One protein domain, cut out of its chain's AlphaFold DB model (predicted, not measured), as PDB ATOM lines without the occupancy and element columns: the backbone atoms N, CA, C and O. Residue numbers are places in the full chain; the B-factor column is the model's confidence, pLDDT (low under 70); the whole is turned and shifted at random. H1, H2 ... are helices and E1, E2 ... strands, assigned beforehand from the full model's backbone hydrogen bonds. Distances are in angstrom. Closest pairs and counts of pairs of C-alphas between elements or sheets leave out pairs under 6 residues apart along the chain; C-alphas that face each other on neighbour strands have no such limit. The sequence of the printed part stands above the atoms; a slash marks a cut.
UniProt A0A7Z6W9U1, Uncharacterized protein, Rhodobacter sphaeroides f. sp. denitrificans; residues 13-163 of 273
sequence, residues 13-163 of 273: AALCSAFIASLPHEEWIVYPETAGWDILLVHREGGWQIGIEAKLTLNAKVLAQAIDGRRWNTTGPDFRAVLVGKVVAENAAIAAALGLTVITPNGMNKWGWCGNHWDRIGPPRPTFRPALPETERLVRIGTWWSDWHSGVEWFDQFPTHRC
ATOM      1  N   ALA A  13      -4.751 -37.300   3.064       87.06
ATOM      2  CA  ALA A  13      -3.430 -37.150   2.458       87.06
ATOM      3  C   ALA A  13      -3.192 -35.762   1.830       87.06
ATOM      4  O   ALA A  13      -2.081 -35.234   1.909       87.06
ATOM      5  N   ALA A  14      -4.212 -35.146   1.217       87.38
ATOM      6  CA  ALA A  14      -4.103 -33.789   0.678       87.38
ATOM      7  C   ALA A  14      -3.962 -32.746   1.799       87.38
ATOM      8  O   ALA A  14      -3.129 -31.849   1.688       87.38
ATOM      9  N   LEU A  15      -4.725 -32.900   2.887       90.19
ATOM     10  CA  LEU A  15      -4.619 -32.064   4.084       90.19
ATOM     11  C   LEU A  15      -3.232 -32.194   4.737       90.19
ATOM     12  O   LEU A  15      -2.586 -31.181   5.000       90.19
ATOM     13  N   CYS A  16      -2.741 -33.420   4.932       92.62
ATOM     14  CA  CYS A  16      -1.411 -33.690   5.479       92.62
ATOM     15  C   CYS A  16      -0.305 -33.109   4.595       92.62
ATOM     16  O   CYS A  16       0.597 -32.448   5.098       92.62
ATOM     17  N   SER A  17      -0.390 -33.301   3.274       90.12
ATOM     18  CA  SER A  17       0.603 -32.771   2.327       90.12
ATOM     19  C   SER A  17       0.661 -31.244   2.366       90.12
ATOM     20  O   SER A  17       1.743 -30.660   2.369       90.12
ATOM     21  N   ALA A  18      -0.503 -30.596   2.426       89.44
ATOM     22  CA  ALA A  18      -0.612 -29.149   2.543       89.44
ATOM     23  C   ALA A  18      -0.037 -28.624   3.863       89.44
ATOM     24  O   ALA A  18       0.686 -27.629   3.858       89.44
ATOM     25  N   PHE A  19      -0.320 -29.310   4.973       92.19
ATOM     26  CA  PHE A  19       0.249 -28.985   6.278       92.19
ATOM     27  C   PHE A  19       1.769 -29.129   6.276       92.19
ATOM     28  O   PHE A  19       2.460 -28.163   6.584       92.19
ATOM     29  N   ILE A  20       2.291 -30.274   5.830       91.62
ATOM     30  CA  ILE A  20       3.731 -30.548   5.746       91.62
ATOM     31  C   ILE A  20       4.448 -29.490   4.902       91.62
ATOM     32  O   ILE A  20       5.465 -28.963   5.333       91.62
ATOM     33  N   ALA A  21       3.894 -29.115   3.745       87.25
ATOM     34  CA  ALA A  21       4.481 -28.099   2.868       87.25
ATOM     35  C   ALA A  21       4.476 -26.672   3.457       87.25
ATOM     36  O   ALA A  21       5.125 -25.773   2.907       87.25
ATOM     37  N   SER A  22       3.712 -26.437   4.525       86.19
ATOM     38  CA  SER A  22       3.655 -25.155   5.235       86.19
ATOM     39  C   SER A  22       4.646 -25.058   6.400       86.19
ATOM     40  O   SER A  22       4.798 -23.974   6.960       86.19
ATOM     41  N   LEU A  23       5.305 -26.163   6.767       88.62
ATOM     42  CA  LEU A  23       6.180 -26.222   7.934       88.62
ATOM     43  C   LEU A  23       7.529 -25.522   7.689       88.62
ATOM     44  O   LEU A  23       8.065 -25.603   6.581       88.62
ATOM     45  N   PRO A  24       8.121 -24.905   8.729       86.62
ATOM     46  CA  PRO A  24       9.513 -24.465   8.701       86.62
ATOM     47  C   PRO A  24      10.438 -25.689   8.814       86.62
ATOM     48  O   PRO A  24      10.742 -26.187   9.901       86.62
ATOM     49  N   HIS A  25      10.848 -26.236   7.668       85.00
ATOM     50  CA  HIS A  25      11.666 -27.455   7.571       85.00
ATOM     51  C   HIS A  25      13.098 -27.293   8.115       85.00
ATOM     52  O   HIS A  25      13.784 -28.287   8.389       85.00
ATOM     53  N   GLU A  26      13.546 -26.051   8.266       83.06
ATOM     54  CA  GLU A  26      14.770 -25.634   8.942       83.06
ATOM     55  C   GLU A  26      14.736 -25.888  10.453       83.06
ATOM     56  O   GLU A  26      15.792 -26.065  11.048       83.06
ATOM     57  N   GLU A  27      13.544 -25.989  11.049       84.94
ATOM     58  CA  GLU A  27      13.339 -26.221  12.484       84.94
ATOM     59  C   GLU A  27      12.769 -27.614  12.763       84.94
ATOM     60  O   GLU A  27      13.169 -28.267  13.729       84.94
ATOM     61  N   TRP A  28      11.875 -28.109  11.900       89.06
ATOM     62  CA  TRP A  28      11.141 -29.354  12.122       89.06
ATOM     63  C   TRP A  28      11.445 -30.417  11.068       89.06
ATOM     64  O   TRP A  28      11.399 -30.181   9.859       89.06
ATOM     65  N   ILE A  29      11.706 -31.632  11.544       92.31
ATOM     66  CA  ILE A  29      11.787 -32.842  10.727       92.31
ATOM     67  C   ILE A  29      10.428 -33.534  10.763       92.31
ATOM     68  O   ILE A  29       9.822 -33.686  11.823       92.31
ATOM     69  N   VAL A  30       9.961 -33.969   9.598       94.06
ATOM     70  CA  VAL A  30       8.685 -34.664   9.438       94.06
ATOM     71  C   VAL A  30       8.945 -36.160   9.349       94.06
ATOM     72  O   VAL A  30       9.614 -36.603   8.421       94.06
ATOM     73  N   TYR A  31       8.387 -36.929  10.279       92.75
ATOM     74  CA  TYR A  31       8.362 -38.388  10.246       92.75
ATOM     75  C   TYR A  31       6.930 -38.845   9.948       92.75
ATOM     76  O   TYR A  31       6.106 -38.929  10.863       92.75
ATOM     77  N   PRO A  32       6.587 -39.082   8.670       90.81
ATOM     78  CA  PRO A  32       5.257 -39.558   8.323       90.81
ATOM     79  C   PRO A  32       5.051 -40.971   8.877       90.81
ATOM     80  O   PRO A  32       5.978 -41.786   8.865       90.81
ATOM     81  N   GLU A  33       3.837 -41.257   9.351       89.19
ATOM     82  CA  GLU A  33       3.379 -42.614   9.683       89.19
ATOM     83  C   GLU A  33       4.297 -43.310  10.703       89.19
ATOM     84  O   GLU A  33       4.727 -44.452  10.537       89.19
ATOM     85  N   THR A  34       4.684 -42.579  11.749       89.06
ATOM     86  CA  THR A  34       5.724 -42.992  12.696       89.06
ATOM     87  C   THR A  34       5.174 -43.076  14.113       89.06
ATOM     88  O   THR A  34       4.433 -42.211  14.570       89.06
ATOM     89  N   ALA A  35       5.549 -44.142  14.825       87.44
ATOM     90  CA  ALA A  35       5.136 -44.411  16.206       87.44
ATOM     91  C   ALA A  35       3.608 -44.419  16.433       87.44
ATOM     92  O   ALA A  35       3.146 -44.141  17.538       87.44
ATOM     93  N   GLY A  36       2.838 -44.777  15.399       87.31
ATOM     94  CA  GLY A  36       1.376 -44.829  15.442       87.31
ATOM     95  C   GLY A  36       0.675 -43.508  15.128       87.31
ATOM     96  O   GLY A  36      -0.542 -43.475  15.218       87.31
ATOM     97  N   TRP A  37       1.416 -42.463  14.749       91.62
ATOM     98  CA  TRP A  37       0.877 -41.165  14.342       91.62
ATOM     99  C   TRP A  37       0.923 -41.004  12.823       91.62
ATOM    100  O   TRP A  37       1.931 -41.362  12.209       91.62
ATOM    101  N   ASP A  38      -0.097 -40.372  12.234       91.94
ATOM    102  CA  ASP A  38      -0.087 -40.001  10.809       91.94
ATOM    103  C   ASP A  38       1.116 -39.091  10.488       91.94
ATOM    104  O   ASP A  38       1.771 -39.229   9.450       91.94
ATOM    105  N   ILE A  39       1.441 -38.164  11.400       95.12
ATOM    106  CA  ILE A  39       2.645 -37.327  11.345       95.12
ATOM    107  C   ILE A  39       3.261 -37.237  12.743       95.12
ATOM    108  O   ILE A  39       2.604 -36.815  13.692       95.12
ATOM    109  N   LEU A  40       4.550 -37.551  12.856       95.69
ATOM    110  CA  LEU A  40       5.368 -37.226  14.021       95.69
ATOM    111  C   LEU A  40       6.365 -36.128  13.632       95.69
ATOM    112  O   LEU A  40       7.230 -36.331  12.782       95.69
ATOM    113  N   LEU A  41       6.240 -34.944  14.225       95.62
ATOM    114  CA  LEU A  41       7.210 -33.864  14.029       95.62
ATOM    115  C   LEU A  41       8.292 -33.936  15.096       95.62
ATOM    116  O   LEU A  41       7.986 -34.208  16.253       95.62
ATOM    117  N   VAL A  42       9.535 -33.655  14.711       93.88
ATOM    118  CA  VAL A  42      10.684 -33.608  15.622       93.88
ATOM    119  C   VAL A  42      11.418 -32.287  15.444       93.88
ATOM    120  O   VAL A  42      11.889 -31.981  14.348       93.88
ATOM    121  N   HIS A  43      11.529 -31.507  16.515       90.81
ATOM    122  CA  HIS A  43      12.296 -30.267  16.515       90.81
ATOM    123  C   HIS A  43      13.793 -30.586  16.448       90.81
ATOM    124  O   HIS A  43      14.301 -31.350  17.269       90.81
ATOM    125  N   ARG A  44      14.520 -29.981  15.507       87.81
ATOM    126  CA  ARG A  44      15.932 -30.297  15.230       87.81
ATOM    127  C   ARG A  44      16.863 -30.023  16.406       87.81
ATOM    128  O   ARG A  44      17.734 -30.837  16.678       87.81
ATOM    129  N   GLU A  45      16.677 -28.897  17.091       83.50
ATOM    130  CA  GLU A  45      17.557 -28.494  18.198       83.50
ATOM    131  C   GLU A  45      17.196 -29.189  19.521       83.50
ATOM    132  O   GLU A  45      17.999 -29.934  20.073       83.50
ATOM    133  N   GLY A  46      15.974 -28.988  20.030       79.38
ATOM    134  CA  GLY A  46      15.564 -29.542  21.327       79.38
ATOM    135  C   GLY A  46      15.043 -30.988  21.315       79.38
ATOM    136  O   GLY A  46      14.771 -31.551  22.377       79.38
ATOM    137  N   GLY A  47      14.858 -31.601  20.141       87.12
ATOM    138  CA  GLY A  47      14.359 -32.978  20.014       87.12
ATOM    139  C   GLY A  47      12.903 -33.185  20.449       87.12
ATOM    140  O   GLY A  47      12.488 -34.331  20.616       87.12
ATOM    141  N   TRP A  48      12.150 -32.104  20.672       88.81
ATOM    142  CA  TRP A  48      10.734 -32.123  21.045       88.81
ATOM    143  C   TRP A  48       9.886 -32.765  19.958       88.81
ATOM    144  O   TRP A  48      10.140 -32.567  18.768       88.81
ATOM    145  N   GLN A  49       8.859 -33.496  20.370       93.44
ATOM    146  CA  GLN A  49       7.992 -34.246  19.485       93.44
ATOM    147  C   GLN A  49       6.554 -33.748  19.509       93.44
ATOM    148  O   GLN A  49       5.986 -33.490  20.570       93.44
ATOM    149  N   ILE A  50       5.944 -33.697  18.326       93.94
ATOM    150  CA  ILE A  50       4.509 -33.469  18.163       93.94
ATOM    151  C   ILE A  50       3.915 -34.662  17.426       93.94
ATOM    152  O   ILE A  50       4.210 -34.871  16.251       93.94
ATOM    153  N   GLY A  51       3.073 -35.432  18.112       94.81
ATOM    154  CA  GLY A  51       2.265 -36.475  17.488       94.81
ATOM    155  C   GLY A  51       0.973 -35.887  16.937       94.81
ATOM    156  O   GLY A  51       0.253 -35.192  17.659       94.81
ATOM    157  N   ILE A  52       0.688 -36.143  15.662       95.56
ATOM    158  CA  ILE A  52      -0.459 -35.581  14.952       95.56
ATOM    159  C   ILE A  52      -1.260 -36.702  14.289       95.56
ATOM    160  O   ILE A  52      -0.744 -37.437  13.450       95.56
ATOM    161  N   GLU A  53      -2.537 -36.780  14.649       95.06
ATOM    162  CA  GLU A  53      -3.561 -37.546  13.928       95.06
ATOM    163  C   GLU A  53      -4.286 -36.624  12.942       95.06
ATOM    164  O   GLU A  53      -4.566 -35.467  13.263       95.06
ATOM    165  N   ALA A  54      -4.644 -37.111  11.761       93.50
ATOM    166  CA  ALA A  54      -5.264 -36.321  10.709       93.50
ATOM    167  C   ALA A  54      -6.667 -36.823  10.351       93.50
ATOM    168  O   ALA A  54      -6.928 -38.007  10.134       93.50
ATOM    169  N   LYS A  55      -7.619 -35.889  10.237       92.44
ATOM    170  CA  LYS A  55      -8.987 -36.205   9.802       92.44
ATOM    171  C   LYS A  55      -9.643 -35.032   9.102       92.44
ATOM    172  O   LYS A  55      -9.575 -33.914   9.585       92.44
ATOM    173  N   LEU A  56     -10.408 -35.248   8.032       90.81
ATOM    174  CA  LEU A  56     -11.122 -34.127   7.393       90.81
ATOM    175  C   LEU A  56     -12.102 -33.410   8.337       90.81
ATOM    176  O   LEU A  56     -12.304 -32.207   8.214       90.81
ATOM    177  N   THR A  57     -12.721 -34.128   9.277       90.50
ATOM    178  CA  THR A  57     -13.623 -33.551  10.284       90.50
ATOM    179  C   THR A  57     -13.316 -34.117  11.661       90.50
ATOM    180  O   THR A  57     -13.259 -35.341  11.824       90.50
ATOM    181  N   LEU A  58     -13.183 -33.231  12.651       90.62
ATOM    182  CA  LEU A  58     -12.959 -33.634  14.038       90.62
ATOM    183  C   LEU A  58     -14.152 -34.432  14.578       90.62
ATOM    184  O   LEU A  58     -15.282 -33.945  14.577       90.62
ATOM    185  N   ASN A  59     -13.894 -35.643  15.064       89.81
ATOM    186  CA  ASN A  59     -14.896 -36.545  15.630       89.81
ATOM    187  C   ASN A  59     -14.330 -37.310  16.839       89.81
ATOM    188  O   ASN A  59     -13.126 -37.314  17.079       89.81
ATOM    189  N   ALA A  60     -15.198 -37.988  17.593       89.56
ATOM    190  CA  ALA A  60     -14.794 -38.710  18.801       89.56
ATOM    191  C   ALA A  60     -13.760 -39.822  18.542       89.56
ATOM    192  O   ALA A  60     -12.938 -40.098  19.411       89.56
ATOM    193  N   LYS A  61     -13.763 -40.438  17.351       87.88
ATOM    194  CA  LYS A  61     -12.809 -41.499  17.005       87.88
ATOM    195  C   LYS A  61     -11.386 -40.952  16.906       87.88
ATOM    196  O   LYS A  61     -10.499 -41.520  17.529       87.88
ATOM    197  N   VAL A  62     -11.176 -39.840  16.199       89.38
ATOM    198  CA  VAL A  62      -9.834 -39.238  16.091       89.38
ATOM    199  C   VAL A  62      -9.353 -38.680  17.435       89.38
ATOM    200  O   VAL A  62      -8.182 -38.817  17.765       89.38
ATOM    201  N   LEU A  63     -10.258 -38.148  18.269       90.88
ATOM    202  CA  LEU A  63      -9.913 -37.758  19.642       90.88
ATOM    203  C   LEU A  63      -9.430 -38.966  20.454       90.88
ATOM    204  O   LEU A  63      -8.402 -38.879  21.117       90.88
ATOM    205  N   ALA A  64     -10.137 -40.098  20.367       88.81
ATOM    206  CA  ALA A  64      -9.757 -41.335  21.042       88.81
ATOM    207  C   ALA A  64      -8.411 -41.896  20.545       88.81
ATOM    208  O   ALA A  64      -7.632 -42.384  21.361       88.81
ATOM    209  N   GLN A  65      -8.125 -41.797  19.240       87.50
ATOM    210  CA  GLN A  65      -6.831 -42.175  18.660       87.50
ATOM    211  C   GLN A  65      -5.702 -41.283  19.194       87.50
ATOM    212  O   GLN A  65      -4.736 -41.797  19.742       87.50
ATOM    213  N   ALA A  66      -5.874 -39.958  19.167       88.81
ATOM    214  CA  ALA A  66      -4.842 -39.011  19.594       88.81
ATOM    215  C   ALA A  66      -4.528 -39.073  21.106       88.81
ATOM    216  O   ALA A  66      -3.387 -38.864  21.524       88.81
ATOM    217  N   ILE A  67      -5.513 -39.380  21.960       85.81
ATOM    218  CA  ILE A  67      -5.251 -39.630  23.393       85.81
ATOM    219  C   ILE A  67      -4.717 -41.050  23.654       85.81
ATOM    220  O   ILE A  67      -4.115 -41.296  24.701       85.81
ATOM    221  N   ASP A  68      -4.947 -41.976  22.717       69.69
ATOM    222  CA  ASP A  68      -4.546 -43.390  22.730       69.69
ATOM    223  C   ASP A  68      -4.817 -44.106  24.067       69.69
ATOM    224  O   ASP A  68      -3.998 -44.884  24.527       69.69
ATOM    225  N   GLY A  69      -5.902 -43.786  24.788       57.34
ATOM    226  CA  GLY A  69      -6.253 -44.413  26.082       57.34
ATOM    227  C   GLY A  69      -5.163 -44.393  27.181       57.34
ATOM    228  O   GLY A  69      -5.322 -45.024  28.226       57.34
ATOM    229  N   ARG A  70      -4.051 -43.680  26.978       57.12
ATOM    230  CA  ARG A  70      -2.760 -43.914  27.643       57.12
ATOM    231  C   ARG A  70      -2.427 -42.821  28.653       57.12
ATOM    232  O   ARG A  70      -1.347 -42.242  28.615       57.12
ATOM    233  N   ARG A  71      -3.305 -42.605  29.638       51.72
ATOM    234  CA  ARG A  71      -2.984 -41.747  30.805       51.72
ATOM    235  C   ARG A  71      -1.762 -42.228  31.610       51.72
ATOM    236  O   ARG A  71      -1.293 -41.502  32.473       51.72
ATOM    237  N   TRP A  72      -1.252 -43.428  31.322       54.34
ATOM    238  CA  TRP A  72      -0.164 -44.078  32.055       54.34
ATOM    239  C   TRP A  72       1.024 -44.492  31.179       54.34
ATOM    240  O   TRP A  72       1.920 -45.175  31.671       54.34
ATOM    241  N   ASN A  73       1.041 -44.150  29.883       64.31
ATOM    242  CA  ASN A  73       2.207 -44.475  29.063       64.31
ATOM    243  C   ASN A  73       3.313 -43.458  29.334       64.31
ATOM    244  O   ASN A  73       3.156 -42.275  29.057       64.31
ATOM    245  N   THR A  74       4.441 -43.946  29.835       76.06
ATOM    246  CA  THR A  74       5.653 -43.148  30.034       76.06
ATOM    247  C   THR A  74       6.305 -42.759  28.706       76.06
ATOM    248  O   THR A  74       7.152 -41.873  28.692       76.06
ATOM    249  N   THR A  75       5.914 -43.394  27.592       87.44
ATOM    250  CA  THR A  75       6.422 -43.097  26.247       87.44
ATOM    251  C   THR A  75       5.409 -42.332  25.390       87.44
ATOM    252  O   THR A  75       4.264 -42.765  25.252       87.44
ATOM    253  N   GLY A  76       5.814 -41.245  24.742       89.94
ATOM    254  CA  GLY A  76       4.952 -40.494  23.827       89.94
ATOM    255  C   GLY A  76       5.594 -39.205  23.322       89.94
ATOM    256  O   GLY A  76       6.720 -38.901  23.710       89.94
ATOM    257  N   PRO A  77       4.899 -38.447  22.462       91.81
ATOM    258  CA  PRO A  77       5.361 -37.126  22.066       91.81
ATOM    259  C   PRO A  77       5.164 -36.117  23.205       91.81
ATOM    260  O   PRO A  77       4.273 -36.290  24.043       91.81
ATOM    261  N   ASP A  78       5.969 -35.054  23.210       89.31
ATOM    262  CA  ASP A  78       5.841 -33.937  24.153       89.31
ATOM    263  C   ASP A  78       4.492 -33.220  23.959       89.31
ATOM    264  O   ASP A  78       3.818 -32.879  24.927       89.31
ATOM    265  N   PHE A  79       4.028 -33.103  22.711       90.19
ATOM    266  CA  PHE A  79       2.734 -32.513  22.372       90.19
ATOM    267  C   PHE A  79       1.879 -33.438  21.517       90.19
ATOM    268  O   PHE A  79       2.371 -34.223  20.704       90.19
ATOM    269  N   ARG A  80       0.561 -33.292  21.653       92.12
ATOM    270  CA  ARG A  80      -0.421 -34.049  20.875       92.12
ATOM    271  C   ARG A  80      -1.368 -33.110  20.155       92.12
ATOM    272  O   ARG A  80      -1.876 -32.150  20.745       92.12
ATOM    273  N   ALA A  81      -1.629 -33.412  18.891       93.81
ATOM    274  CA  ALA A  81      -2.530 -32.628  18.075       93.81
ATOM    275  C   ALA A  81      -3.407 -33.477  17.156       93.81
ATOM    276  O   ALA A  81      -3.125 -34.637  16.854       93.81
ATOM    277  N   VAL A  82      -4.478 -32.845  16.689       94.62
ATOM    278  CA  VAL A  82      -5.339 -33.335  15.619       94.62
ATOM    279  C   VAL A  82      -5.356 -32.307  14.493       94.62
ATOM    280  O   VAL A  82      -5.756 -31.161  14.694       94.62
ATOM    281  N   LEU A  83      -4.912 -32.705  13.304       95.38
ATOM    282  CA  LEU A  83      -4.974 -31.899  12.091       95.38
ATOM    283  C   LEU A  83      -6.307 -32.144  11.394       95.38
ATOM    284  O   LEU A  83      -6.574 -33.250  10.918       95.38
ATOM    285  N   VAL A  84      -7.148 -31.111  11.304       93.31
ATOM    286  CA  VAL A  84      -8.480 -31.251  10.713       93.31
ATOM    287  C   VAL A  84      -8.846 -30.178   9.704       93.31
ATOM    288  O   VAL A  84      -8.563 -29.000   9.884       93.31
ATOM    289  N   GLY A  85      -9.534 -30.588   8.636       88.75
ATOM    290  CA  GLY A  85     -10.049 -29.662   7.620       88.75
ATOM    291  C   GLY A  85     -11.263 -28.864   8.106       88.75
ATOM    292  O   GLY A  85     -11.487 -27.734   7.678       88.75
ATOM    293  N   LYS A  86     -12.049 -29.444   9.020       84.94
ATOM    294  CA  LYS A  86     -13.235 -28.829   9.617       84.94
ATOM    295  C   LYS A  86     -13.374 -29.213  11.088       84.94
ATOM    296  O   LYS A  86     -13.269 -30.383  11.457       84.94
ATOM    297  N   VAL A  87     -13.711 -28.224  11.909       85.50
ATOM    298  CA  VAL A  87     -13.996 -28.383  13.337       85.50
ATOM    299  C   VAL A  87     -15.245 -27.587  13.721       85.50
ATOM    300  O   VAL A  87     -15.576 -26.592  13.078       85.50
ATOM    301  N   VAL A  88     -15.951 -28.051  14.750       84.88
ATOM    302  CA  VAL A  88     -17.029 -27.312  15.428       84.88
ATOM    303  C   VAL A  88     -16.566 -26.945  16.836       84.88
ATOM    304  O   VAL A  88     -15.722 -27.644  17.401       84.88
ATOM    305  N   ALA A  89     -17.086 -25.847  17.387       83.31
ATOM    306  CA  ALA A  89     -16.580 -25.253  18.625       83.31
ATOM    307  C   ALA A  89     -16.609 -26.233  19.809       83.31
ATOM    308  O   ALA A  89     -15.660 -26.299  20.585       83.31
ATOM    309  N   GLU A  90     -17.653 -27.053  19.900       87.62
ATOM    310  CA  GLU A  90     -17.849 -28.044  20.955       87.62
ATOM    311  C   GLU A  90     -16.760 -29.122  20.920       87.62
ATOM    312  O   GLU A  90     -16.167 -29.446  21.946       87.62
ATOM    313  N   ASN A  91     -16.427 -29.635  19.731       87.38
ATOM    314  CA  ASN A  91     -15.374 -30.642  19.591       87.38
ATOM    315  C   ASN A  91     -13.986 -30.047  19.856       87.38
ATOM    316  O   ASN A  91     -13.129 -30.743  20.394       87.38
ATOM    317  N   ALA A  92     -13.763 -28.773  19.510       86.75
ATOM    318  CA  ALA A  92     -12.525 -28.076  19.853       86.75
ATOM    319  C   ALA A  92     -12.378 -27.898  21.372       86.75
ATOM    320  O   ALA A  92     -11.310 -28.163  21.917       86.75
ATOM    321  N   ALA A  93     -13.460 -27.530  22.065       86.06
ATOM    322  CA  ALA A  93     -13.472 -27.419  23.521       86.06
ATOM    323  C   ALA A  93     -13.212 -28.774  24.204       86.06
ATOM    324  O   ALA A  93     -12.441 -28.842  25.159       86.06
ATOM    325  N   ILE A  94     -13.793 -29.862  23.686       89.12
ATOM    326  CA  ILE A  94     -13.521 -31.221  24.179       89.12
ATOM    327  C   ILE A  94     -12.054 -31.604  23.946       89.12
ATOM    328  O   ILE A  94     -11.424 -32.142  24.851       89.12
ATOM    329  N   ALA A  95     -11.493 -31.317  22.768       89.81
ATOM    330  CA  ALA A  95     -10.084 -31.583  22.478       89.81
ATOM    331  C   ALA A  95      -9.159 -30.851  23.464       89.81
ATOM    332  O   ALA A  95      -8.301 -31.482  24.077       89.81
ATOM    333  N   ALA A  96      -9.402 -29.558  23.694       86.00
ATOM    334  CA  ALA A  96      -8.646 -28.762  24.656       86.00
ATOM    335  C   ALA A  96      -8.761 -29.320  26.086       86.00
ATOM    336  O   ALA A  96      -7.753 -29.478  26.772       86.00
ATOM    337  N   ALA A  97      -9.963 -29.719  26.515       84.75
ATOM    338  CA  ALA A  97     -10.174 -30.350  27.821       84.75
ATOM    339  C   ALA A  97      -9.437 -31.697  27.975       84.75
ATOM    340  O   ALA A  97      -9.147 -32.123  29.092       84.75
ATOM    341  N   LEU A  98      -9.125 -32.365  26.862       85.81
ATOM    342  CA  LEU A  98      -8.325 -33.590  26.813       85.81
ATOM    343  C   LEU A  98      -6.817 -33.326  26.662       85.81
ATOM    344  O   LEU A  98      -6.050 -34.285  26.599       85.81
ATOM    345  N   GLY A  99      -6.381 -32.064  26.609       84.06
ATOM    346  CA  GLY A  99      -4.985 -31.699  26.368       84.06
ATOM    347  C   GLY A  99      -4.527 -31.953  24.929       84.06
ATOM    348  O   GLY A  99      -3.360 -32.260  24.702       84.06
ATOM    349  N   LEU A 100      -5.443 -31.880  23.958       88.50
ATOM    350  CA  LEU A 100      -5.143 -32.000  22.533       88.50
ATOM    351  C   LEU A 100      -5.226 -30.641  21.843       88.50
ATOM    352  O   LEU A 100      -6.199 -29.901  21.992       88.50
ATOM    353  N   THR A 101      -4.239 -30.373  20.997       91.25
ATOM    354  CA  THR A 101      -4.214 -29.187  20.140       91.25
ATOM    355  C   THR A 101      -4.976 -29.448  18.845       91.25
ATOM    356  O   THR A 101      -4.724 -30.442  18.168       91.25
ATOM    357  N   VAL A 102      -5.896 -28.566  18.450       92.06
ATOM    358  CA  VAL A 102      -6.605 -28.694  17.164       92.06
ATOM    359  C   VAL A 102      -5.954 -27.790  16.125       92.06
ATOM    360  O   VAL A 102      -6.062 -26.570  16.212       92.06
ATOM    361  N   ILE A 103      -5.316 -28.394  15.124       92.94
ATOM    362  CA  ILE A 103      -4.705 -27.688  13.998       92.94
ATOM    363  C   ILE A 103      -5.707 -27.622  12.848       92.94
ATOM    364  O   ILE A 103      -6.261 -28.638  12.432       92.94
ATOM    365  N   THR A 104      -5.928 -26.428  12.306       90.50
ATOM    366  CA  THR A 104      -6.876 -26.188  11.213       90.50
ATOM    367  C   THR A 104      -6.305 -25.258  10.145       90.50
ATOM    368  O   THR A 104      -5.517 -24.363  10.464       90.50
ATOM    369  N   PRO A 105      -6.707 -25.420   8.873       87.19
ATOM    370  CA  PRO A 105      -6.446 -24.435   7.833       87.19
ATOM    371  C   PRO A 105      -7.076 -23.086   8.207       87.19
ATOM    372  O   PRO A 105      -8.282 -22.984   8.421       87.19
ATOM    373  N   ASN A 106      -6.264 -22.034   8.251       77.25
ATOM    374  CA  ASN A 106      -6.671 -20.679   8.633       77.25
ATOM    375  C   ASN A 106      -6.757 -19.711   7.432       77.25
ATOM    376  O   ASN A 106      -7.157 -18.555   7.565       77.25
ATOM    377  N   GLY A 107      -6.390 -20.174   6.238       69.12
ATOM    378  CA  GLY A 107      -6.428 -19.404   4.996       69.12
ATOM    379  C   GLY A 107      -5.266 -19.760   4.080       69.12
ATOM    380  O   GLY A 107      -4.503 -20.675   4.371       69.12
ATOM    381  N   MET A 108      -5.110 -19.014   2.991       59.38
ATOM    382  CA  MET A 108      -3.942 -19.096   2.114       59.38
ATOM    383  C   MET A 108      -3.036 -17.901   2.371       59.38
ATOM    384  O   MET A 108      -3.475 -16.749   2.276       59.38
ATOM    385  N   ASN A 109      -1.758 -18.159   2.634       58.50
ATOM    386  CA  ASN A 109      -0.752 -17.129   2.482       58.50
ATOM    387  C   ASN A 109      -0.636 -16.830   0.986       58.50
ATOM    388  O   ASN A 109      -0.204 -17.675   0.205       58.50
ATOM    389  N   LYS A 110      -1.044 -15.624   0.581       49.38
ATOM    390  CA  LYS A 110      -0.921 -15.147  -0.806       49.38
ATOM    391  C   LYS A 110       0.536 -14.945  -1.234       49.38
ATOM    392  O   LYS A 110       0.791 -14.686  -2.403       49.38
ATOM    393  N   TRP A 111       1.462 -15.055  -0.286       48.16
ATOM    394  CA  TRP A 111       2.878 -14.779  -0.435       48.16
ATOM    395  C   TRP A 111       3.645 -16.056  -0.090       48.16
ATOM    396  O   TRP A 111       3.977 -16.295   1.069       48.16
ATOM    397  N   GLY A 112       3.863 -16.929  -1.079       45.88
ATOM    398  CA  GLY A 112       4.750 -18.079  -0.903       45.88
ATOM    399  C   GLY A 112       6.128 -17.586  -0.456       45.88
ATOM    400  O   GLY A 112       6.698 -16.706  -1.096       45.88
ATOM    401  N   TRP A 113       6.632 -18.084   0.673       44.69
ATOM    402  CA  TRP A 113       7.949 -17.693   1.169       44.69
ATOM    403  C   TRP A 113       9.012 -18.434   0.352       44.69
ATOM    404  O   TRP A 113       9.218 -19.637   0.514       44.69
ATOM    405  N   CYS A 114       9.626 -17.725  -0.589       42.69
ATOM    406  CA  CYS A 114      10.808 -18.152  -1.325       42.69
ATOM    407  C   CYS A 114      11.754 -16.951  -1.477       42.69
ATOM    408  O   CYS A 114      11.752 -16.269  -2.491       42.69
ATOM    409  N   GLY A 115      12.571 -16.688  -0.455       46.91
ATOM    410  CA  GLY A 115      13.689 -15.744  -0.553       46.91
ATOM    411  C   GLY A 115      13.465 -14.356   0.056       46.91
ATOM    412  O   GLY A 115      12.484 -14.086   0.752       46.91
ATOM    413  N   ASN A 116      14.458 -13.488  -0.164       41.50
ATOM    414  CA  ASN A 116      14.546 -12.147   0.416       41.50
ATOM    415  C   ASN A 116      13.387 -11.255  -0.057       41.50
ATOM    416  O   ASN A 116      12.786 -11.505  -1.094       41.50
ATOM    417  N   HIS A 117      13.102 -10.186   0.700       46.56
ATOM    418  CA  HIS A 117      11.902  -9.323   0.659       46.56
ATOM    419  C   HIS A 117      11.402  -8.843  -0.731       46.56
ATOM    420  O   HIS A 117      10.271  -8.352  -0.823       46.56
ATOM    421  N   TRP A 118      12.210  -9.005  -1.784       43.69
ATOM    422  CA  TRP A 118      11.990  -8.573  -3.164       43.69
ATOM    423  C   TRP A 118      11.650  -9.703  -4.163       43.69
ATOM    424  O   TRP A 118      11.047  -9.400  -5.188       43.69
ATOM    425  N   ASP A 119      11.892 -10.984  -3.846       46.91
ATOM    426  CA  ASP A 119      11.641 -12.133  -4.746       46.91
ATOM    427  C   ASP A 119      10.348 -12.892  -4.387       46.91
ATOM    428  O   ASP A 119      10.319 -14.089  -4.120       46.91
ATOM    429  N   ARG A 120       9.220 -12.174  -4.352       51.06
ATOM    430  CA  ARG A 120       7.914 -12.687  -3.883       51.06
ATOM    431  C   ARG A 120       7.143 -13.488  -4.943       51.06
ATOM    432  O   ARG A 120       6.010 -13.126  -5.272       51.06
ATOM    433  N   ILE A 121       7.720 -14.556  -5.490       49.81
ATOM    434  CA  ILE A 121       7.065 -15.366  -6.533       49.81
ATOM    435  C   ILE A 121       7.043 -16.843  -6.134       49.81
ATOM    436  O   ILE A 121       7.939 -17.618  -6.457       49.81
ATOM    437  N   GLY A 122       5.968 -17.249  -5.458       51.44
ATOM    438  CA  GLY A 122       5.666 -18.646  -5.159       51.44
ATOM    439  C   GLY A 122       4.155 -18.878  -5.110       51.44
ATOM    440  O   GLY A 122       3.408 -17.933  -4.829       51.44
ATOM    441  N   PRO A 123       3.673 -20.104  -5.394       53.38
ATOM    442  CA  PRO A 123       2.251 -20.406  -5.303       53.38
ATOM    443  C   PRO A 123       1.753 -20.153  -3.869       53.38
ATOM    444  O   PRO A 123       2.493 -20.408  -2.912       53.38
ATOM    445  N   PRO A 124       0.517 -19.650  -3.702       59.22
ATOM    446  CA  PRO A 124      -0.060 -19.448  -2.383       59.22
ATOM    447  C   PRO A 124      -0.075 -20.769  -1.613       59.22
ATOM    448  O   PRO A 124      -0.508 -21.792  -2.143       59.22
ATOM    449  N   ARG A 125       0.408 -20.751  -0.367       65.81
ATOM    450  CA  ARG A 125       0.429 -21.934   0.504       65.81
ATOM    451  C   ARG A 125      -0.640 -21.808   1.585       65.81
ATOM    452  O   ARG A 125      -0.797 -20.716   2.137       65.81
ATOM    453  N   PRO A 126      -1.373 -22.883   1.914       73.56
ATOM    454  CA  PRO A 126      -2.280 -22.864   3.047       73.56
ATOM    455  C   PRO A 126      -1.497 -22.608   4.339       73.56
ATOM    456  O   PRO A 126      -0.408 -23.133   4.550       73.56
ATOM    457  N   THR A 127      -2.056 -21.750   5.183       82.75
ATOM    458  CA  THR A 127      -1.571 -21.489   6.542       82.75
ATOM    459  C   THR A 127      -2.417 -22.260   7.525       82.75
ATOM    460  O   THR A 127      -3.635 -22.354   7.345       82.75
ATOM    461  N   PHE A 128      -1.791 -22.733   8.592       88.12
ATOM    462  CA  PHE A 128      -2.456 -23.489   9.638       88.12
ATOM    463  C   PHE A 128      -2.400 -22.727  10.958       88.12
ATOM    464  O   PHE A 128      -1.502 -21.913  11.181       88.12
ATOM    465  N   ARG A 129      -3.406 -22.949  11.802       86.44
ATOM    466  CA  ARG A 129      -3.439 -22.473  13.184       86.44
ATOM    467  C   ARG A 129      -3.785 -23.612  14.137       86.44
ATOM    468  O   ARG A 129      -4.611 -24.437  13.751       86.44
ATOM    469  N   PRO A 130      -3.240 -23.618  15.359       85.69
ATOM    470  CA  PRO A 130      -2.245 -22.669  15.870       85.69
ATOM    471  C   PRO A 130      -0.883 -22.786  15.171       85.69
ATOM    472  O   PRO A 130      -0.652 -23.736  14.421       85.69
ATOM    473  N   ALA A 131      -0.003 -21.800  15.365       84.06
ATOM    474  CA  ALA A 131       1.388 -21.932  14.926       84.06
ATOM    475  C   ALA A 131       2.087 -23.023  15.753       84.06
ATOM    476  O   ALA A 131       1.669 -23.294  16.880       84.06
ATOM    477  N   LEU A 132       3.134 -23.659  15.216       86.75
ATOM    478  CA  LEU A 132       3.915 -24.621  15.998       86.75
ATOM    479  C   LEU A 132       4.604 -23.928  17.190       86.75
ATOM    480  O   LEU A 132       4.874 -22.727  17.116       86.75
ATOM    481  N   PRO A 133       4.897 -24.655  18.284       80.38
ATOM    482  CA  PRO A 133       5.639 -24.098  19.408       80.38
ATOM    483  C   PRO A 133       7.029 -23.614  18.969       80.38
ATOM    484  O   PRO A 133       7.812 -24.385  18.422       80.38
ATOM    485  N   GLU A 134       7.335 -22.346  19.235       68.94
ATOM    486  CA  GLU A 134       8.663 -21.759  19.012       68.94
ATOM    487  C   GLU A 134       9.642 -22.209  20.107       68.94
ATOM    488  O   GLU A 134       9.262 -22.335  21.277       68.94
ATOM    489  N   THR A 135      10.922 -22.375  19.765       63.22
ATOM    490  CA  THR A 135      11.983 -22.828  20.683       63.22
ATOM    491  C   THR A 135      12.056 -21.994  21.969       63.22
ATOM    492  O   THR A 135      12.157 -22.544  23.064       63.22
ATOM    493  N   GLU A 136      11.913 -20.669  21.869       53.81
ATOM    494  CA  GLU A 136      11.932 -19.750  23.019       53.81
ATOM    495  C   GLU A 136      10.714 -19.910  23.948       53.81
ATOM    496  O   GLU A 136      10.797 -19.647  25.151       53.81
ATOM    497  N   ARG A 137       9.577 -20.374  23.412       55.03
ATOM    498  CA  ARG A 137       8.347 -20.634  24.180       55.03
ATOM    499  C   ARG A 137       8.360 -22.001  24.857       55.03
ATOM    500  O   ARG A 137       7.722 -22.153  25.896       55.03
ATOM    501  N   LEU A 138       9.134 -22.956  24.338       55.22
ATOM    502  CA  LEU A 138       9.304 -24.290  24.930       55.22
ATOM    503  C   LEU A 138      10.048 -24.264  26.280       55.22
ATOM    504  O   LEU A 138       9.920 -25.189  27.074       55.22
ATOM    505  N   VAL A 139      10.759 -23.176  26.598       49.19
ATOM    506  CA  VAL A 139      11.404 -22.963  27.911       49.19
ATOM    507  C   VAL A 139      10.411 -22.449  28.973       49.19
ATOM    508  O   VAL A 139      10.708 -22.461  30.166       49.19
ATOM    509  N   ARG A 140       9.223 -21.983  28.558       46.19
ATOM    510  CA  ARG A 140       8.212 -21.319  29.407       46.19
ATOM    511  C   ARG A 140       6.868 -22.045  29.446       46.19
ATOM    512  O   ARG A 140       5.857 -21.419  29.752       46.19
ATOM    513  N   ILE A 141       6.827 -23.326  29.105       51.47
ATOM    514  CA  ILE A 141       5.567 -24.066  29.089       51.47
ATOM    515  C   ILE A 141       5.015 -24.093  30.516       51.47
ATOM    516  O   ILE A 141       5.603 -24.691  31.421       51.47
ATOM    517  N   GLY A 142       3.897 -23.393  30.716       48.47
ATOM    518  CA  GLY A 142       3.148 -23.421  31.956       48.47
ATOM    519  C   GLY A 142       2.783 -24.859  32.297       48.47
ATOM    520  O   GLY A 142       2.400 -25.651  31.438       48.47
ATOM    521  N   THR A 143       2.922 -25.223  33.567       46.25
ATOM    522  CA  THR A 143       2.413 -26.504  34.065       46.25
ATOM    523  C   THR A 143       0.945 -26.684  33.664       46.25
ATOM    524  O   THR A 143       0.209 -25.700  33.587       46.25
ATOM    525  N   TRP A 144       0.489 -27.931  33.483       46.53
ATOM    526  CA  TRP A 144      -0.885 -28.281  33.057       46.53
ATOM    527  C   TRP A 144      -2.005 -27.588  33.870       46.53
ATOM    528  O   TRP A 144      -3.149 -27.509  33.426       46.53
ATOM    529  N   TRP A 145      -1.678 -27.061  35.055       42.69
ATOM    530  CA  TRP A 145      -2.579 -26.357  35.965       42.69
ATOM    531  C   TRP A 145      -2.518 -24.814  35.906       42.69
ATOM    532  O   TRP A 145      -3.519 -24.175  36.222       42.69
ATOM    533  N   SER A 146      -1.404 -24.189  35.504       43.62
ATOM    534  CA  SER A 146      -1.226 -22.729  35.649       43.62
ATOM    535  C   SER A 146      -1.838 -21.897  34.515       43.62
ATOM    536  O   SER A 146      -2.140 -20.722  34.719       43.62
ATOM    537  N   ASP A 147      -2.085 -22.504  33.350       48.62
ATOM    538  CA  ASP A 147      -2.256 -21.756  32.092       48.62
ATOM    539  C   ASP A 147      -3.586 -22.019  31.360       48.62
ATOM    540  O   ASP A 147      -3.801 -21.540  30.247       48.62
ATOM    541  N   TRP A 148      -4.551 -22.689  32.004       45.00
ATOM    542  CA  TRP A 148      -5.908 -22.896  31.451       45.00
ATOM    543  C   TRP A 148      -6.634 -21.590  31.059       45.00
ATOM    544  O   TRP A 148      -7.638 -21.627  30.352       45.00
ATOM    545  N   HIS A 149      -6.138 -20.435  31.516       42.94
ATOM    546  CA  HIS A 149      -6.739 -19.117  31.310       42.94
ATOM    547  C   HIS A 149      -5.960 -18.221  30.323       42.94
ATOM    548  O   HIS A 149      -6.443 -17.136  30.006       42.94
ATOM    549  N   SER A 150      -4.782 -18.631  29.825       44.16
ATOM    550  CA  SER A 150      -3.853 -17.746  29.089       44.16
ATOM    551  C   SER A 150      -3.753 -17.992  27.576       44.16
ATOM    552  O   SER A 150      -2.841 -17.478  26.934       44.16
ATOM    553  N   GLY A 151      -4.699 -18.713  26.964       50.53
ATOM    554  CA  GLY A 151      -4.726 -18.865  25.501       50.53
ATOM    555  C   GLY A 151      -3.536 -19.653  24.941       50.53
ATOM    556  O   GLY A 151      -3.154 -19.446  23.791       50.53
ATOM    557  N   VAL A 152      -2.942 -20.536  25.751       55.34
ATOM    558  CA  VAL A 152      -1.882 -21.440  25.306       55.34
ATOM    559  C   VAL A 152      -2.481 -22.447  24.333       55.34
ATOM    560  O   VAL A 152      -3.404 -23.188  24.663       55.34
ATOM    561  N   GLU A 153      -1.964 -22.441  23.109       69.69
ATOM    562  CA  GLU A 153      -2.494 -23.261  22.023       69.69
ATOM    563  C   GLU A 153      -1.990 -24.719  22.075       69.69
ATOM    564  O   GLU A 153      -2.532 -25.556  21.362       69.69
ATOM    565  N   TRP A 154      -0.998 -25.028  22.926       83.25
ATOM    566  CA  TRP A 154      -0.314 -26.326  23.005       83.25
ATOM    567  C   TRP A 154      -0.202 -26.878  24.431       83.25
ATOM    568  O   TRP A 154       0.161 -26.161  25.359       83.25
ATOM    569  N   PHE A 155      -0.449 -28.180  24.592       81.81
ATOM    570  CA  PHE A 155      -0.454 -28.865  25.890       81.81
ATOM    571  C   PHE A 155       0.717 -29.843  26.007       81.81
ATOM    572  O   PHE A 155       0.726 -30.869  25.321       81.81
ATOM    573  N   ASP A 156       1.670 -29.546  26.888       82.75
ATOM    574  CA  ASP A 156       2.799 -30.439  27.164       82.75
ATOM    575  C   ASP A 156       2.358 -31.647  28.003       82.75
ATOM    576  O   ASP A 156       1.667 -31.516  29.019       82.75
ATOM    577  N   GLN A 157       2.733 -32.833  27.531       81.25
ATOM    578  CA  GLN A 157       2.419 -34.128  28.124       81.25
ATOM    579  C   GLN A 157       3.534 -34.651  29.038       81.25
ATOM    580  O   GLN A 157       3.310 -35.643  29.732       81.25
ATOM    581  N   PHE A 158       4.716 -34.025  29.032       81.38
ATOM    582  CA  PHE A 158       5.894 -34.415  29.815       81.38
ATOM    583  C   PHE A 158       6.176 -35.932  29.795       81.38
ATOM    584  O   PHE A 158       6.221 -36.576  30.853       81.38
ATOM    585  N   PRO A 159       6.345 -36.551  28.609       85.56
ATOM    586  CA  PRO A 159       6.616 -37.978  28.526       85.56
ATOM    587  C   PRO A 159       7.977 -38.301  29.160       85.56
ATOM    588  O   PRO A 159       8.956 -37.579  28.991       85.56
ATOM    589  N   THR A 160       8.073 -39.431  29.860       86.81
ATOM    590  CA  THR A 160       9.357 -39.924  30.392       86.81
ATOM    591  C   THR A 160      10.310 -40.331  29.268       86.81
ATOM    592  O   THR A 160      11.526 -40.187  29.384       86.81
ATOM    593  N   HIS A 161       9.756 -40.851  28.173       89.62
ATOM    594  CA  HIS A 161      10.479 -41.256  26.979       89.62
ATOM    595  C   HIS A 161       9.762 -40.739  25.735       89.62
ATOM    596  O   HIS A 161       8.547 -40.850  25.605       89.62
ATOM    597  N   ARG A 162      10.518 -40.212  24.779       92.00
ATOM    598  CA  ARG A 162       9.969 -39.809  23.483       92.00
ATOM    599  C   ARG A 162       9.683 -41.018  22.596       92.00
ATOM    600  O   ARG A 162      10.247 -42.094  22.803       92.00
ATOM    601  N   CYS A 163       8.813 -40.851  21.603       90.94
ATOM    602  CA  CYS A 163       8.569 -41.879  20.600       90.94
ATOM    603  C   CYS A 163       9.890 -42.267  19.910       90.94
ATOM    604  O   CYS A 163      10.652 -41.374  19.519       90.94
TER     605      CYS A 163
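This is residues 13 to 163 of the 273 residues of an uncharacterized protein of Rhodobacter sphaeroides f. sp. denitrificans (UniProt A0A7Z6W9U1). A six-stranded sheet, strongly twisted and curled like part of a barrel, curls round the short helix H1, while H2 and H3 cover its other face at a shallow tilt to each other. The loop of residues 110 to 124, between E5 and E6, reaches far out from this body, and residues 139 to 163 form a long tail with no named element. The 151 printed residues hold four named helices and six named strands, in the order H1 E1 E2 E3 H2 E4 H3 E5 E6 H4; the class is mixed, with under half of the residues in named elements. The sheet is mixed, in the order E1 E2 E3 E4 E5 E6. The whole is compact, with a radius of gyration of the C-alphas of 15.6 A, and spans 50 by 33 by 32 A.

Find C-alpha 49 at (7.992, -34.246, 19.485); from there E3, residues 49 to 57, runs 23.5 A. E4 is residues 79 to 86, 20.8 A, and E5 residues 101 to 109, 21.7 A. E1 is residues 28 to 34, 14.7 A; E2 37 to 43, 15.9 A; E6 125 to 129, 13.3 A. H1, residues 13 to 20, begins at C-alpha 13, (-3.430, -37.150, 2.458), and runs 10.3 A. H2 is residues 60 to 67, 10.6 A; H3 89 to 97, 12.3 A; H4 135 to 138, 5.2 A, ending at (9.304, -24.290, 24.930).

E1, E2 and E3 form a meander, each strand the antiparallel neighbour of the one before; look for N 31 and O 40 at 2.8 A and N 52 and O 39 at 2.8 A. E3 and E4 are parallel, with N 83 and O 53 at 2.8 A; E4 and E5 are parallel, with N 103 and O 82 at 2.8 A. E3, H2, E4 and E4, H3, E5 are strand-helix-strand units, parallel neighbour strands with a helix between, both right-handed crossovers. E5 and E6 are an antiparallel hairpin, with N 106 and O 127 at 2.8 A. H1 is on the sheet, on the opposite face from H3; the closest C-alphas of H1 and E6 are those of Ala 18 and Pro 126, 6.5 A. H2 is on the sheet at a height of 9.0 A, H3 at 9.5 A. H2 and H3 are close but not clearly touching, C-alphas 63 and 95 at 6.8 A. H4 is not on the sheet. In H1, H2 and H3 every O i to N i+4 pair is within hydrogen-bond range; H4 is too short for one.

The farthest C-alphas, those of Trp 72 and Trp 118, are 51.5 A apart. The printed part has no cut; the links H2 to E4 and E5 to E6 are long. Mean pLDDT of the printed part is 77.7, with residues 68 to 73, 107 to 125 and 134 to 153 under 70.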